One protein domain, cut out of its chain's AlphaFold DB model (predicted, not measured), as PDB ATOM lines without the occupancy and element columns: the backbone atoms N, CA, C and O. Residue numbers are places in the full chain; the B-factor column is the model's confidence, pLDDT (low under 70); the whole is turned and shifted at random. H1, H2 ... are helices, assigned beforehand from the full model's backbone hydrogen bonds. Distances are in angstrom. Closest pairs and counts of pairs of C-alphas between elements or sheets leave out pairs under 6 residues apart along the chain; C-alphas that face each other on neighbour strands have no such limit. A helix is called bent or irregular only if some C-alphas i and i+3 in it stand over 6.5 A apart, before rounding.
ATOM      1  N   PRO A  19     297.134 336.988 142.908       74.88
ATOM      2  CA  PRO A  19     297.215 337.305 144.321       74.88
ATOM      3  C   PRO A  19     295.936 337.995 144.780       74.88
ATOM      4  O   PRO A  19     295.311 338.786 144.046       74.88
ATOM      5  N   ARG A  20     295.557 337.687 146.019       83.94
ATOM      6  CA  ARG A  20     294.413 338.322 146.669       83.94
ATOM      7  C   ARG A  20     294.754 339.767 146.975       83.94
ATOM      8  O   ARG A  20     295.912 340.106 147.204       83.94
ATOM      9  N   ASP A  21     293.734 340.616 147.028       81.19
ATOM     10  CA  ASP A  21     293.928 342.047 147.256       81.19
ATOM     11  C   ASP A  21     294.844 342.360 148.459       81.19
ATOM     12  O   ASP A  21     295.773 343.146 148.255       81.19
ATOM     13  N   PRO A  22     294.703 341.708 149.637       83.81
ATOM     14  CA  PRO A  22     295.576 341.946 150.790       83.81
ATOM     15  C   PRO A  22     297.048 341.587 150.597       83.81
ATOM     16  O   PRO A  22     297.907 342.126 151.288       83.81
ATOM     17  N   GLU A  23     297.371 340.718 149.646       87.94
ATOM     18  CA  GLU A  23     298.742 340.271 149.390       87.94
ATOM     19  C   GLU A  23     299.499 341.267 148.499       87.94
ATOM     20  O   GLU A  23     300.724 341.391 148.575       87.94
ATOM     21  N   ILE A  24     298.776 342.030 147.671       92.06
ATOM     22  CA  ILE A  24     299.358 342.935 146.672       92.06
ATOM     23  C   ILE A  24     300.274 343.994 147.313       92.06
ATOM     24  O   ILE A  24     301.374 344.195 146.789       92.06
ATOM     25  N   PRO A  25     299.920 344.660 148.434       92.94
ATOM     26  CA  PRO A  25     300.835 345.574 149.119       92.94
ATOM     27  C   PRO A  25     302.165 344.928 149.517       92.94
ATOM     28  O   PRO A  25     303.217 345.536 149.321       92.94
ATOM     29  N   VAL A  26     302.140 343.692 150.023       93.06
ATOM     30  CA  VAL A  26     303.353 342.964 150.427       93.06
ATOM     31  C   VAL A  26     304.230 342.680 149.210       93.06
ATOM     32  O   VAL A  26     305.430 342.956 149.230       93.06
ATOM     33  N   LEU A  27     303.629 342.199 148.119       93.94
ATOM     34  CA  LEU A  27     304.343 341.916 146.875       93.94
ATOM     35  C   LEU A  27     304.980 343.181 146.281       93.94
ATOM     36  O   LEU A  27     306.156 343.168 145.915       93.94
ATOM     37  N   VAL A  28     304.239 344.293 146.238       95.25
ATOM     38  CA  VAL A  28     304.746 345.585 145.752       95.25
ATOM     39  C   VAL A  28     305.900 346.085 146.625       95.25
ATOM     40  O   VAL A  28     306.924 346.520 146.095       95.25
ATOM     41  N   TYR A  29     305.770 346.004 147.952       95.94
ATOM     42  CA  TYR A  29     306.835 346.395 148.877       95.94
ATOM     43  C   TYR A  29     308.103 345.557 148.667       95.94
ATOM     44  O   TYR A  29     309.197 346.110 148.525       95.94
ATOM     45  N   ASN A  30     307.956 344.234 148.572       95.31
ATOM     46  CA  ASN A  30     309.067 343.312 148.352       95.31
ATOM     47  C   ASN A  30     309.755 343.548 147.006       95.31
ATOM     48  O   ASN A  30     310.984 343.520 146.942       95.31
ATOM     49  N   PHE A  31     308.996 343.844 145.948       95.94
ATOM     50  CA  PHE A  31     309.556 344.232 144.657       95.94
ATOM     51  C   PHE A  31     310.434 345.485 144.770       95.94
ATOM     52  O   PHE A  31     311.585 345.473 144.328       95.94
ATOM     53  N   ILE A  32     309.922 346.548 145.406       95.38
ATOM     54  CA  ILE A  32     310.670 347.794 145.620       95.38
ATOM     55  C   ILE A  32     311.947 347.506 146.420       95.38
ATOM     56  O   ILE A  32     313.038 347.881 145.990       95.38
ATOM     57  N   LYS A  33     311.834 346.778 147.540       94.69
ATOM     58  CA  LYS A  33     312.968 346.402 148.397       94.69
ATOM     59  C   LYS A  33     314.026 345.603 147.626       94.69
ATOM     60  O   LYS A  33     315.202 345.945 147.685       94.69
ATOM     61  N   LYS A  34     313.609 344.599 146.845       95.12
ATOM     62  CA  LYS A  34     314.494 343.745 146.030       95.12
ATOM     63  C   LYS A  34     315.244 344.528 144.952       95.12
ATOM     64  O   LYS A  34     316.372 344.176 144.626       95.12
ATOM     65  N   LYS A  35     314.650 345.589 144.395       94.75
ATOM     66  CA  LYS A  35     315.332 346.445 143.411       94.75
ATOM     67  C   LYS A  35     316.493 347.234 144.016       94.75
ATOM     68  O   LYS A  35     317.378 347.627 143.262       94.75
ATOM     69  N   GLY A  36     316.488 347.487 145.328       92.88
ATOM     70  CA  GLY A  36     317.561 348.210 146.023       92.88
ATOM     71  C   GLY A  36     317.712 349.680 145.613       92.88
ATOM     72  O   GLY A  36     318.678 350.328 146.001       92.88
ATOM     73  N   ARG A  37     316.774 350.215 144.824       93.94
ATOM     74  CA  ARG A  37     316.744 351.605 144.359       93.94
ATOM     75  C   ARG A  37     315.301 352.091 144.236       93.94
ATOM     76  O   ARG A  37     314.408 351.262 144.034       93.94
ATOM     77  N   PRO A  38     315.069 353.412 144.246       94.50
ATOM     78  CA  PRO A  38     313.772 353.962 143.889       94.50
ATOM     79  C   PRO A  38     313.336 353.529 142.479       94.50
ATOM     80  O   PRO A  38     314.141 353.473 141.540       94.50
ATOM     81  N   VAL A  39     312.052 353.206 142.335       94.06
ATOM     82  CA  VAL A  39     311.442 352.733 141.084       94.06
ATOM     83  C   VAL A  39     310.224 353.561 140.716       94.06
ATOM     84  O   VAL A  39     309.429 353.962 141.563       94.06
ATOM     85  N   PHE A  40     310.028 353.810 139.428       93.56
ATOM     86  CA  PHE A  40     308.816 354.464 138.965       93.56
ATOM     87  C   PHE A  40     307.633 353.503 139.006       93.56
ATOM     88  O   PHE A  40     307.749 352.313 138.739       93.56
ATOM     89  N   PHE A  41     306.440 354.042 139.220       93.75
ATOM     90  CA  PHE A  41     305.218 353.238 139.208       93.75
ATOM     91  C   PHE A  41     304.965 352.475 137.909       93.75
ATOM     92  O   PHE A  41     304.395 351.398 137.954       93.75
ATOM     93  N   GLN A  42     305.408 353.005 136.768       92.00
ATOM     94  CA  GLN A  42     305.339 352.276 135.498       92.00
ATOM     95  C   GLN A  42     306.201 351.005 135.513       92.00
ATOM     96  O   GLN A  42     305.824 350.009 134.910       92.00
ATOM     97  N   GLU A  43     307.329 351.008 136.236       94.12
ATOM     98  CA  GLU A  43     308.128 349.794 136.446       94.12
ATOM     99  C   GLU A  43     307.369 348.790 137.321       94.12
ATOM    100  O   GLU A  43     307.382 347.604 137.016       94.12
ATOM    101  N   ILE A  44     306.654 349.266 138.348       95.19
ATOM    102  CA  ILE A  44     305.807 348.413 139.196       95.19
ATOM    103  C   ILE A  44     304.671 347.799 138.361       95.19
ATOM    104  O   ILE A  44     304.499 346.590 138.373       95.19
ATOM    105  N   ILE A  45     303.926 348.594 137.583       94.25
ATOM    106  CA  ILE A  45     302.852 348.072 136.716       94.25
ATOM    107  C   ILE A  45     303.386 347.003 135.763       94.25
ATOM    108  O   ILE A  45     302.751 345.969 135.591       94.25
ATOM    109  N   ARG A  46     304.547 347.252 135.147       94.44
ATOM    110  CA  ARG A  46     305.155 346.313 134.203       94.44
ATOM    111  C   ARG A  46     305.526 344.990 134.870       94.44
ATOM    112  O   ARG A  46     305.300 343.952 134.264       94.44
ATOM    113  N   GLU A  47     306.052 345.028 136.093       94.00
ATOM    114  CA  GLU A  47     306.367 343.814 136.857       94.00
ATOM    115  C   GLU A  47     305.117 342.966 137.116       94.00
ATOM    116  O   GLU A  47     305.144 341.755 136.946       94.00
ATOM    117  N   PHE A  48     304.012 343.603 137.499       91.81
ATOM    118  CA  PHE A  48     302.784 342.903 137.887       91.81
ATOM    119  C   PHE A  48     301.795 342.689 136.730       91.81
ATOM    120  O   PHE A  48     300.685 342.191 136.942       91.81
ATOM    121  N   SER A  49     302.171 343.069 135.507       87.00
ATOM    122  CA  SER A  49     301.316 342.910 134.332       87.00
ATOM    123  C   SER A  49     301.016 341.429 134.071       87.00
ATOM    124  O   SER A  49     301.878 340.574 134.240       87.00
ATOM    125  N   GLY A  50     299.770 341.113 133.715       84.06
ATOM    126  CA  GLY A  50     299.311 339.730 133.518       84.06
ATOM    127  C   GLY A  50     298.857 339.012 134.795       84.06
ATOM    128  O   GLY A  50     298.077 338.073 134.698       84.06
ATOM    129  N   VAL A  51     299.247 339.497 135.979       86.25
ATOM    130  CA  VAL A  51     298.894 338.882 137.275       86.25
ATOM    131  C   VAL A  51     297.999 339.807 138.111       86.25
ATOM    132  O   VAL A  51     297.052 339.372 138.773       86.25
ATOM    133  N   VAL A  52     298.244 341.121 138.056       88.75
ATOM    134  CA  VAL A  52     297.503 342.133 138.818       88.75
ATOM    135  C   VAL A  52     297.122 343.322 137.939       88.75
ATOM    136  O   VAL A  52     297.965 343.946 137.304       88.75
ATOM    137  N   GLY A  53     295.836 343.687 137.936       89.88
ATOM    138  CA  GLY A  53     295.361 344.892 137.249       89.88
ATOM    139  C   GLY A  53     295.939 346.187 137.838       89.88
ATOM    140  O   GLY A  53     296.094 346.307 139.056       89.88
ATOM    141  N   GLU A  54     296.195 347.185 136.983       93.19
ATOM    142  CA  GLU A  54     296.828 348.463 137.363       93.19
ATOM    143  C   GLU A  54     296.139 349.146 138.555       93.19
ATOM    144  O   GLU A  54     296.815 349.709 139.419       93.19
ATOM    145  N   ASP A  55     294.806 349.105 138.627       92.69
ATOM    146  CA  ASP A  55     294.070 349.753 139.716       92.69
ATOM    147  C   ASP A  55     294.392 349.149 141.088       92.69
ATOM    148  O   ASP A  55     294.613 349.875 142.059       92.69
ATOM    149  N   ARG A  56     294.545 347.823 141.157       92.69
ATOM    150  CA  ARG A  56     294.923 347.144 142.398       92.69
ATOM    151  C   ARG A  56     296.349 347.501 142.814       92.69
ATOM    152  O   ARG A  56     296.583 347.804 143.982       92.69
ATOM    153  N   VAL A  57     297.276 347.589 141.853       94.38
ATOM    154  CA  VAL A  57     298.648 348.081 142.096       94.38
ATOM    155  C   VAL A  57     298.622 349.528 142.598       94.38
ATOM    156  O   VAL A  57     299.342 349.885 143.530       94.38
ATOM    157  N   ARG A  58     297.768 350.381 142.019       94.19
ATOM    158  CA  ARG A  58     297.597 351.775 142.447       94.19
ATOM    159  C   ARG A  58     297.115 351.863 143.890       94.19
ATOM    160  O   ARG A  58     297.720 352.597 144.669       94.19
ATOM    161  N   ARG A  59     296.062 351.120 144.241       92.94
ATOM    162  CA  ARG A  59     295.526 351.064 145.608       92.94
ATOM    163  C   ARG A  59     296.587 350.552 146.592       92.94
ATOM    164  O   ARG A  59     296.773 351.174 147.633       92.94
ATOM    165  N   ALA A  60     297.357 349.526 146.222       94.38
ATOM    166  CA  ALA A  60     298.429 348.977 147.053       94.38
ATOM    167  C   ALA A  60     299.552 349.994 147.307       94.38
ATOM    168  O   ALA A  60     299.976 350.188 148.443       94.38
ATOM    169  N   VAL A  61     299.988 350.717 146.271       94.94
ATOM    170  CA  VAL A  61     300.964 351.810 146.418       94.94
ATOM    171  C   VAL A  61     300.422 352.922 147.319       94.94
ATOM    172  O   VAL A  61     301.145 353.402 148.192       94.94
ATOM    173  N   SER A  62     299.164 353.334 147.139       93.38
ATOM    174  CA  SER A  62     298.531 354.340 148.000       93.38
ATOM    175  C   SER A  62     298.462 353.895 149.462       93.38
ATOM    176  O   SER A  62     298.699 354.719 150.347       93.38
ATOM    177  N   HIS A  63     298.195 352.611 149.702       93.25
ATOM    178  CA  HIS A  63     298.170 352.015 151.033       93.25
ATOM    179  C   HIS A  63     299.562 352.017 151.679       93.25
ATOM    180  O   HIS A  63     299.718 352.503 152.795       93.25
ATOM    181  N   LEU A  64     300.600 351.588 150.954       94.44
ATOM    182  CA  LEU A  64     301.983 351.613 151.446       94.44
ATOM    183  C   LEU A  64     302.491 353.035 151.739       94.44
ATOM    184  O   LEU A  64     303.225 353.232 152.711       94.44
ATOM    185  N   LEU A  65     302.099 354.023 150.924       94.19
ATOM    186  CA  LEU A  65     302.380 355.442 151.176       94.19
ATOM    187  C   LEU A  65     301.676 355.932 152.448       94.19
ATOM    188  O   LEU A  65     302.288 356.630 153.253       94.19
ATOM    189  N   ALA A  66     300.412 355.551 152.653       91.88
ATOM    190  CA  ALA A  66     299.663 355.901 153.860       91.88
ATOM    191  C   ALA A  66     300.287 355.288 155.125       91.88
ATOM    192  O   ALA A  66     300.393 355.967 156.143       91.88
ATOM    193  N   LEU A  67     300.787 354.052 155.035       91.75
ATOM    194  CA  LEU A  67     301.523 353.376 156.108       91.75
ATOM    195  C   LEU A  67     302.974 353.864 156.282       91.75
ATOM    196  O   LEU A  67     303.683 353.356 157.148       91.75
ATOM    197  N   LYS A  68     303.453 354.803 155.450       93.62
ATOM    198  CA  LYS A  68     304.856 355.264 155.404       93.62
ATOM    199  C   LYS A  68     305.887 354.139 155.211       93.62
ATOM    200  O   LYS A  68     307.069 354.326 155.490       93.62
ATOM    201  N   LYS A  69     305.467 352.973 154.705       94.19
ATOM    202  CA  LYS A  69     306.368 351.854 154.365       94.19
ATOM    203  C   LYS A  69     307.168 352.151 153.097       94.19
ATOM    204  O   LYS A  69     308.266 351.632 152.932       94.19
ATOM    205  N   ILE A  70     306.636 353.009 152.228       95.88
ATOM    206  CA  ILE A  70     307.351 353.597 151.093       95.88
ATOM    207  C   ILE A  70     307.167 355.115 151.093       95.88
ATOM    208  O   ILE A  70     306.223 355.638 151.686       95.88
ATOM    209  N   ILE A  71     308.055 355.811 150.393       94.75
ATOM    210  CA  ILE A  71     308.024 357.256 150.169       94.75
ATOM    211  C   ILE A  71     308.088 357.563 148.672       94.75
ATOM    212  O   ILE A  71     308.562 356.748 147.878       94.75
ATOM    213  N   GLU A  72     307.605 358.744 148.287       93.38
ATOM    214  CA  GLU A  72     307.775 359.292 146.939       93.38
ATOM    215  C   GLU A  72     308.966 360.261 146.938       93.38
ATOM    216  O   GLU A  72     308.997 361.216 147.717       93.38
ATOM    217  N   PHE A  73     309.938 360.025 146.061       91.56
ATOM    218  CA  PHE A  73     311.091 360.900 145.854       91.56
ATOM    219  C   PHE A  73     310.746 362.096 144.951       91.56
ATOM    220  O   PHE A  73     309.696 362.103 144.300       91.56
ATOM    221  N   PRO A  74     311.610 363.130 144.872       88.38
ATOM    222  CA  PRO A  74     311.309 364.348 144.114       88.38
ATOM    223  C   PRO A  74     311.007 364.135 142.623       88.38
ATOM    224  O   PRO A  74     310.252 364.910 142.035       88.38
ATOM    225  N   ASP A  75     311.556 363.086 142.009       86.19
ATOM    226  CA  ASP A  75     311.293 362.707 140.614       86.19
ATOM    227  C   ASP A  75     309.999 361.891 140.418       86.19
ATOM    228  O   ASP A  75     309.615 361.596 139.284       86.19
ATOM    229  N   GLY A  76     309.297 361.547 141.502       89.06
ATOM    230  CA  GLY A  76     308.091 360.718 141.494       89.06
ATOM    231  C   GLY A  76     308.359 359.210 141.522       89.06
ATOM    232  O   GLY A  76     307.419 358.424 141.343       89.06
ATOM    233  N   SER A  77     309.613 358.788 141.706       92.50
ATOM    234  CA  SER A  77     309.950 357.394 142.001       92.50
ATOM    235  C   SER A  77     309.562 357.019 143.437       92.50
ATOM    236  O   SER A  77     309.376 357.875 144.301       92.50
ATOM    237  N   LEU A  78     309.377 355.726 143.680       94.62
ATOM    238  CA  LEU A  78     308.923 355.142 144.938       94.62
ATOM    239  C   LEU A  78     310.035 354.267 145.516       94.62
ATOM    240  O   LEU A  78     310.606 353.449 144.796       94.62
ATOM    241  N   GLY A  79     310.319 354.405 146.807       95.69
ATOM    242  CA  GLY A  79     311.303 353.572 147.505       95.69
ATOM    243  C   GLY A  79     311.015 353.461 148.996       95.69
ATOM    244  O   GLY A  79     310.097 354.105 149.503       95.69
ATOM    245  N   THR A  80     311.771 352.630 149.709       96.19
ATOM    246  CA  THR A  80     311.619 352.488 151.163       96.19
ATOM    247  C   THR A  80     312.248 353.677 151.903       96.19
ATOM    248  O   THR A  80     313.190 354.288 151.388       96.19
ATOM    249  N   PRO A  81     311.789 353.999 153.128       92.06
ATOM    250  CA  PRO A  81     312.502 354.916 154.009       92.06
ATOM    251  C   PRO A  81     313.953 354.445 154.184       92.06
ATOM    252  O   PRO A  81     314.185 353.297 154.555       92.06
ATOM    253  N   GLY A  82     314.920 355.298 153.853       90.19
ATOM    254  CA  GLY A  82     316.350 354.976 153.930       90.19
ATOM    255  C   GLY A  82     316.999 354.492 152.629       90.19
ATOM    256  O   GLY A  82     318.207 354.284 152.616       90.19
ATOM    257  N   MET A  83     316.257 354.347 151.525       93.81
ATOM    258  CA  MET A  83     316.896 354.139 150.219       93.81
ATOM    259  C   MET A  83     317.644 355.390 149.763       93.81
ATOM    260  O   MET A  83     317.094 356.493 149.782       93.81
ATOM    261  N   GLU A  84     318.868 355.200 149.270       89.44
ATOM    262  CA  GLU A  84     319.586 356.255 148.565       89.44
ATOM    263  C   GLU A  84     318.868 356.604 147.259       89.44
ATOM    264  O   GLU A  84     318.611 355.749 146.406       89.44
ATOM    265  N   TRP A  85     318.573 357.891 147.083       85.69
ATOM    266  CA  TRP A  85     318.038 358.421 145.837       85.69
ATOM    267  C   TRP A  85     319.119 359.156 145.067       85.69
ATOM    268  O   TRP A  85     319.715 360.116 145.553       85.69
ATOM    269  N   ARG A  94     304.870 364.296 137.081       60.62
ATOM    270  CA  ARG A  94     304.381 363.813 138.373       60.62
ATOM    271  C   ARG A  94     302.853 363.796 138.383       60.62
ATOM    272  O   ARG A  94     302.218 364.835 138.226       60.62
ATOM    273  N   ARG A  95     302.248 362.626 138.599       63.50
ATOM    274  CA  ARG A  95     300.851 362.548 139.057       63.50
ATOM    275  C   ARG A  95     300.876 362.598 140.580       63.50
ATOM    276  O   ARG A  95     301.481 361.726 141.194       63.50
ATOM    277  N   LYS A  96     300.237 363.604 141.181       66.62
ATOM    278  CA  LYS A  96     300.107 363.711 142.641       66.62
ATOM    279  C   LYS A  96     299.301 362.506 143.140       66.62
ATOM    280  O   LYS A  96     298.115 362.397 142.833       66.62
ATOM    281  N   ARG A  97     299.943 361.576 143.850       72.88
ATOM    282  CA  ARG A  97     299.258 360.434 144.472       72.88
ATOM    283  C   ARG A  97     298.663 360.879 145.797       72.88
ATOM    284  O   ARG A  97     299.318 361.583 146.560       72.88
ATOM    285  N   VAL A  98     297.431 360.467 146.070       73.62
ATOM    286  CA  VAL A  98     296.799 360.672 147.375       73.62
ATOM    287  C   VAL A  98     297.000 359.396 148.180       73.62
ATOM    288  O   VAL A  98     296.520 358.338 147.774       73.62
ATOM    289  N   ALA A  99     297.729 359.494 149.289       75.50
ATOM    290  CA  ALA A  99     297.893 358.390 150.224       75.50
ATOM    291  C   ALA A  99     296.528 358.048 150.837       75.50
ATOM    292  O   ALA A  99     295.853 358.923 151.380       75.50
ATOM    293  N   ARG A 100     296.102 356.792 150.695       76.06
ATOM    294  CA  ARG A 100     294.835 356.272 151.223       76.06
ATOM    295  C   ARG A 100     295.041 354.821 151.612       76.06
ATOM    296  O   ARG A 100     295.652 354.077 150.849       76.06
ATOM    297  N   LEU A 101     294.532 354.434 152.775       78.56
ATOM    298  CA  LEU A 101     294.496 353.034 153.181       78.56
ATOM    299  C   LEU A 101     293.487 352.269 152.308       78.56
ATOM    300  O   LEU A 101     292.532 352.859 151.807       78.56
ATOM    301  N   MET A 102     293.731 350.976 152.092       76.19
ATOM    302  CA  MET A 102     292.732 350.064 151.538       76.19
ATOM    303  C   MET A 102     291.779 349.639 152.661       76.19
ATOM    304  O   MET A 102     292.175 349.606 153.823       76.19
ATOM    305  N   ASP A 103     290.530 349.339 152.305       72.31
ATOM    306  CA  ASP A 103     289.422 349.189 153.262       72.31
ATOM    307  C   ASP A 103     289.447 347.868 154.057       72.31
ATOM    308  O   ASP A 103     288.646 347.683 154.968       72.31
ATOM    309  N   TYR A 104     290.357 346.943 153.738       59.88
ATOM    310  CA  TYR A 104     290.495 345.663 154.433       59.88
ATOM    311  C   TYR A 104     291.675 345.680 155.425       59.88
ATOM    312  O   TYR A 104     292.778 346.110 155.095       59.88
ATOM    313  N   GLY A 105     291.434 345.179 156.641       48.19
ATOM    314  CA  GLY A 105     292.443 344.548 157.504       48.19
ATOM    315  C   GLY A 105     293.740 345.318 157.776       48.19
ATOM    316  O   GLY A 105     294.822 344.798 157.513       48.19
ATOM    317  N   VAL A 106     293.665 346.510 158.381       50.78
ATOM    318  CA  VAL A 106     294.857 347.225 158.902       50.78
ATOM    319  C   VAL A 106     295.615 346.391 159.962       50.78
ATOM    320  O   VAL A 106     296.792 346.639 160.220       50.78
ATOM    321  N   GLU A 107     294.968 345.368 160.529       53.03
ATOM    322  CA  GLU A 107     295.491 344.503 161.593       53.03
ATOM    323  C   GLU A 107     296.336 343.311 161.090       53.03
ATOM    324  O   GLU A 107     297.246 342.888 161.797       53.03
ATOM    325  N   GLU A 108     296.139 342.806 159.863       49.41
ATOM    326  CA  GLU A 108     296.839 341.588 159.390       49.41
ATOM    327  C   GLU A 108     298.199 341.865 158.722       49.41
ATOM    328  O   GLU A 108     299.101 341.030 158.753       49.41
ATOM    329  N   LEU A 109     298.402 343.057 158.152       50.62
ATOM    330  CA  LEU A 109     299.620 343.380 157.389       50.62
ATOM    331  C   LEU A 109     300.818 343.809 158.249       50.62
ATOM    332  O   LEU A 109     301.948 343.843 157.753       50.62
ATOM    333  N   GLN A 110     300.602 344.143 159.525       49.72
ATOM    334  CA  GLN A 110     301.696 344.530 160.423       49.72
ATOM    335  C   GLN A 110     302.614 343.349 160.779       49.72
ATOM    336  O   GLN A 110     303.791 343.572 161.053       49.72
ATOM    337  N   LEU A 111     302.109 342.112 160.708       47.47
ATOM    338  CA  LEU A 111     302.834 340.895 161.089       47.47
ATOM    339  C   LEU A 111     303.752 340.337 159.988       47.47
ATOM    340  O   LEU A 111     304.721 339.652 160.300       47.47
ATOM    341  N   THR A 112     303.502 340.649 158.714       51.84
ATOM    342  CA  THR A 112     304.222 340.022 157.581       51.84
ATOM    343  C   THR A 112     305.388 340.867 157.046       51.84
ATOM    344  O   THR A 112     306.183 340.388 156.242       51.84
ATOM    345  N   ILE A 113     305.499 342.134 157.463       53.69
ATOM    346  CA  ILE A 113     306.524 343.095 156.993       53.69
ATOM    347  C   ILE A 113     307.395 343.601 158.167       53.69
ATOM    348  O   ILE A 113     307.943 344.707 158.106       53.69
ATOM    349  N   ALA A 114     307.453 342.839 159.263       49.25
ATOM    350  CA  ALA A 114     308.377 343.060 160.375       49.25
ATOM    351  C   ALA A 114     309.769 342.500 160.047       49.25
ATOM    352  O   ALA A 114     309.839 341.443 159.378       49.25
TER     353      ALA A 114
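Overview. This is residues 19 to 85 and 94 to 114 of the 114 residues of an uncharacterized protein of Desulfurococcaceae archaeon (UniProt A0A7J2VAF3). Two helices, H1 and H3, cross to make the core, with H2 packed by the start of H3; two long stretches with no named element, residues 67 to 85 and residues 94 to 114, make up much of the remainder, residues 95 to 100 passing H3 on the side away from H1. The 88 printed residues hold three named helices, H1, H2, H3, and no named strand: all helix, though only 36 residues are in them. The whole is compact, radius of gyration of the C-alphas 12.0 A, spanning 31 by 28 by 24 A.

Arrangement. Start at H1, residues 21 to 35, only just irregular: C-alphas 22 and 25 are 6.6 A apart. It touches H3, residues 54 to 66, about perpendicular at 75 degrees; the closest C-alphas, of Pro 25 and Ala 60, are 4.7 A apart. H3 touches H2, residues 41 to 48, with residues 54 to 57 alone, closest C-alphas Ile 45 and Glu 54, 6.1 A. Every O i to N i+4 pair is within hydrogen-bond range in H2 and H3, 9 of 11 in H1.

Along the chain. Find C-alpha 21 at (293.928, 342.047, 147.256); H1 runs 22.2 A. H2 runs 10.7 A; H3 runs 18.3 A to C-alpha 66 at (299.663, 355.901, 153.860).

Size, cuts and confidence. Residues 86 to 93 are cut out, a 16.5 A gap between C-alphas 85 and 94. Both links are tight. Residues 94 to 96 and 104 to 114 have pLDDT under 70.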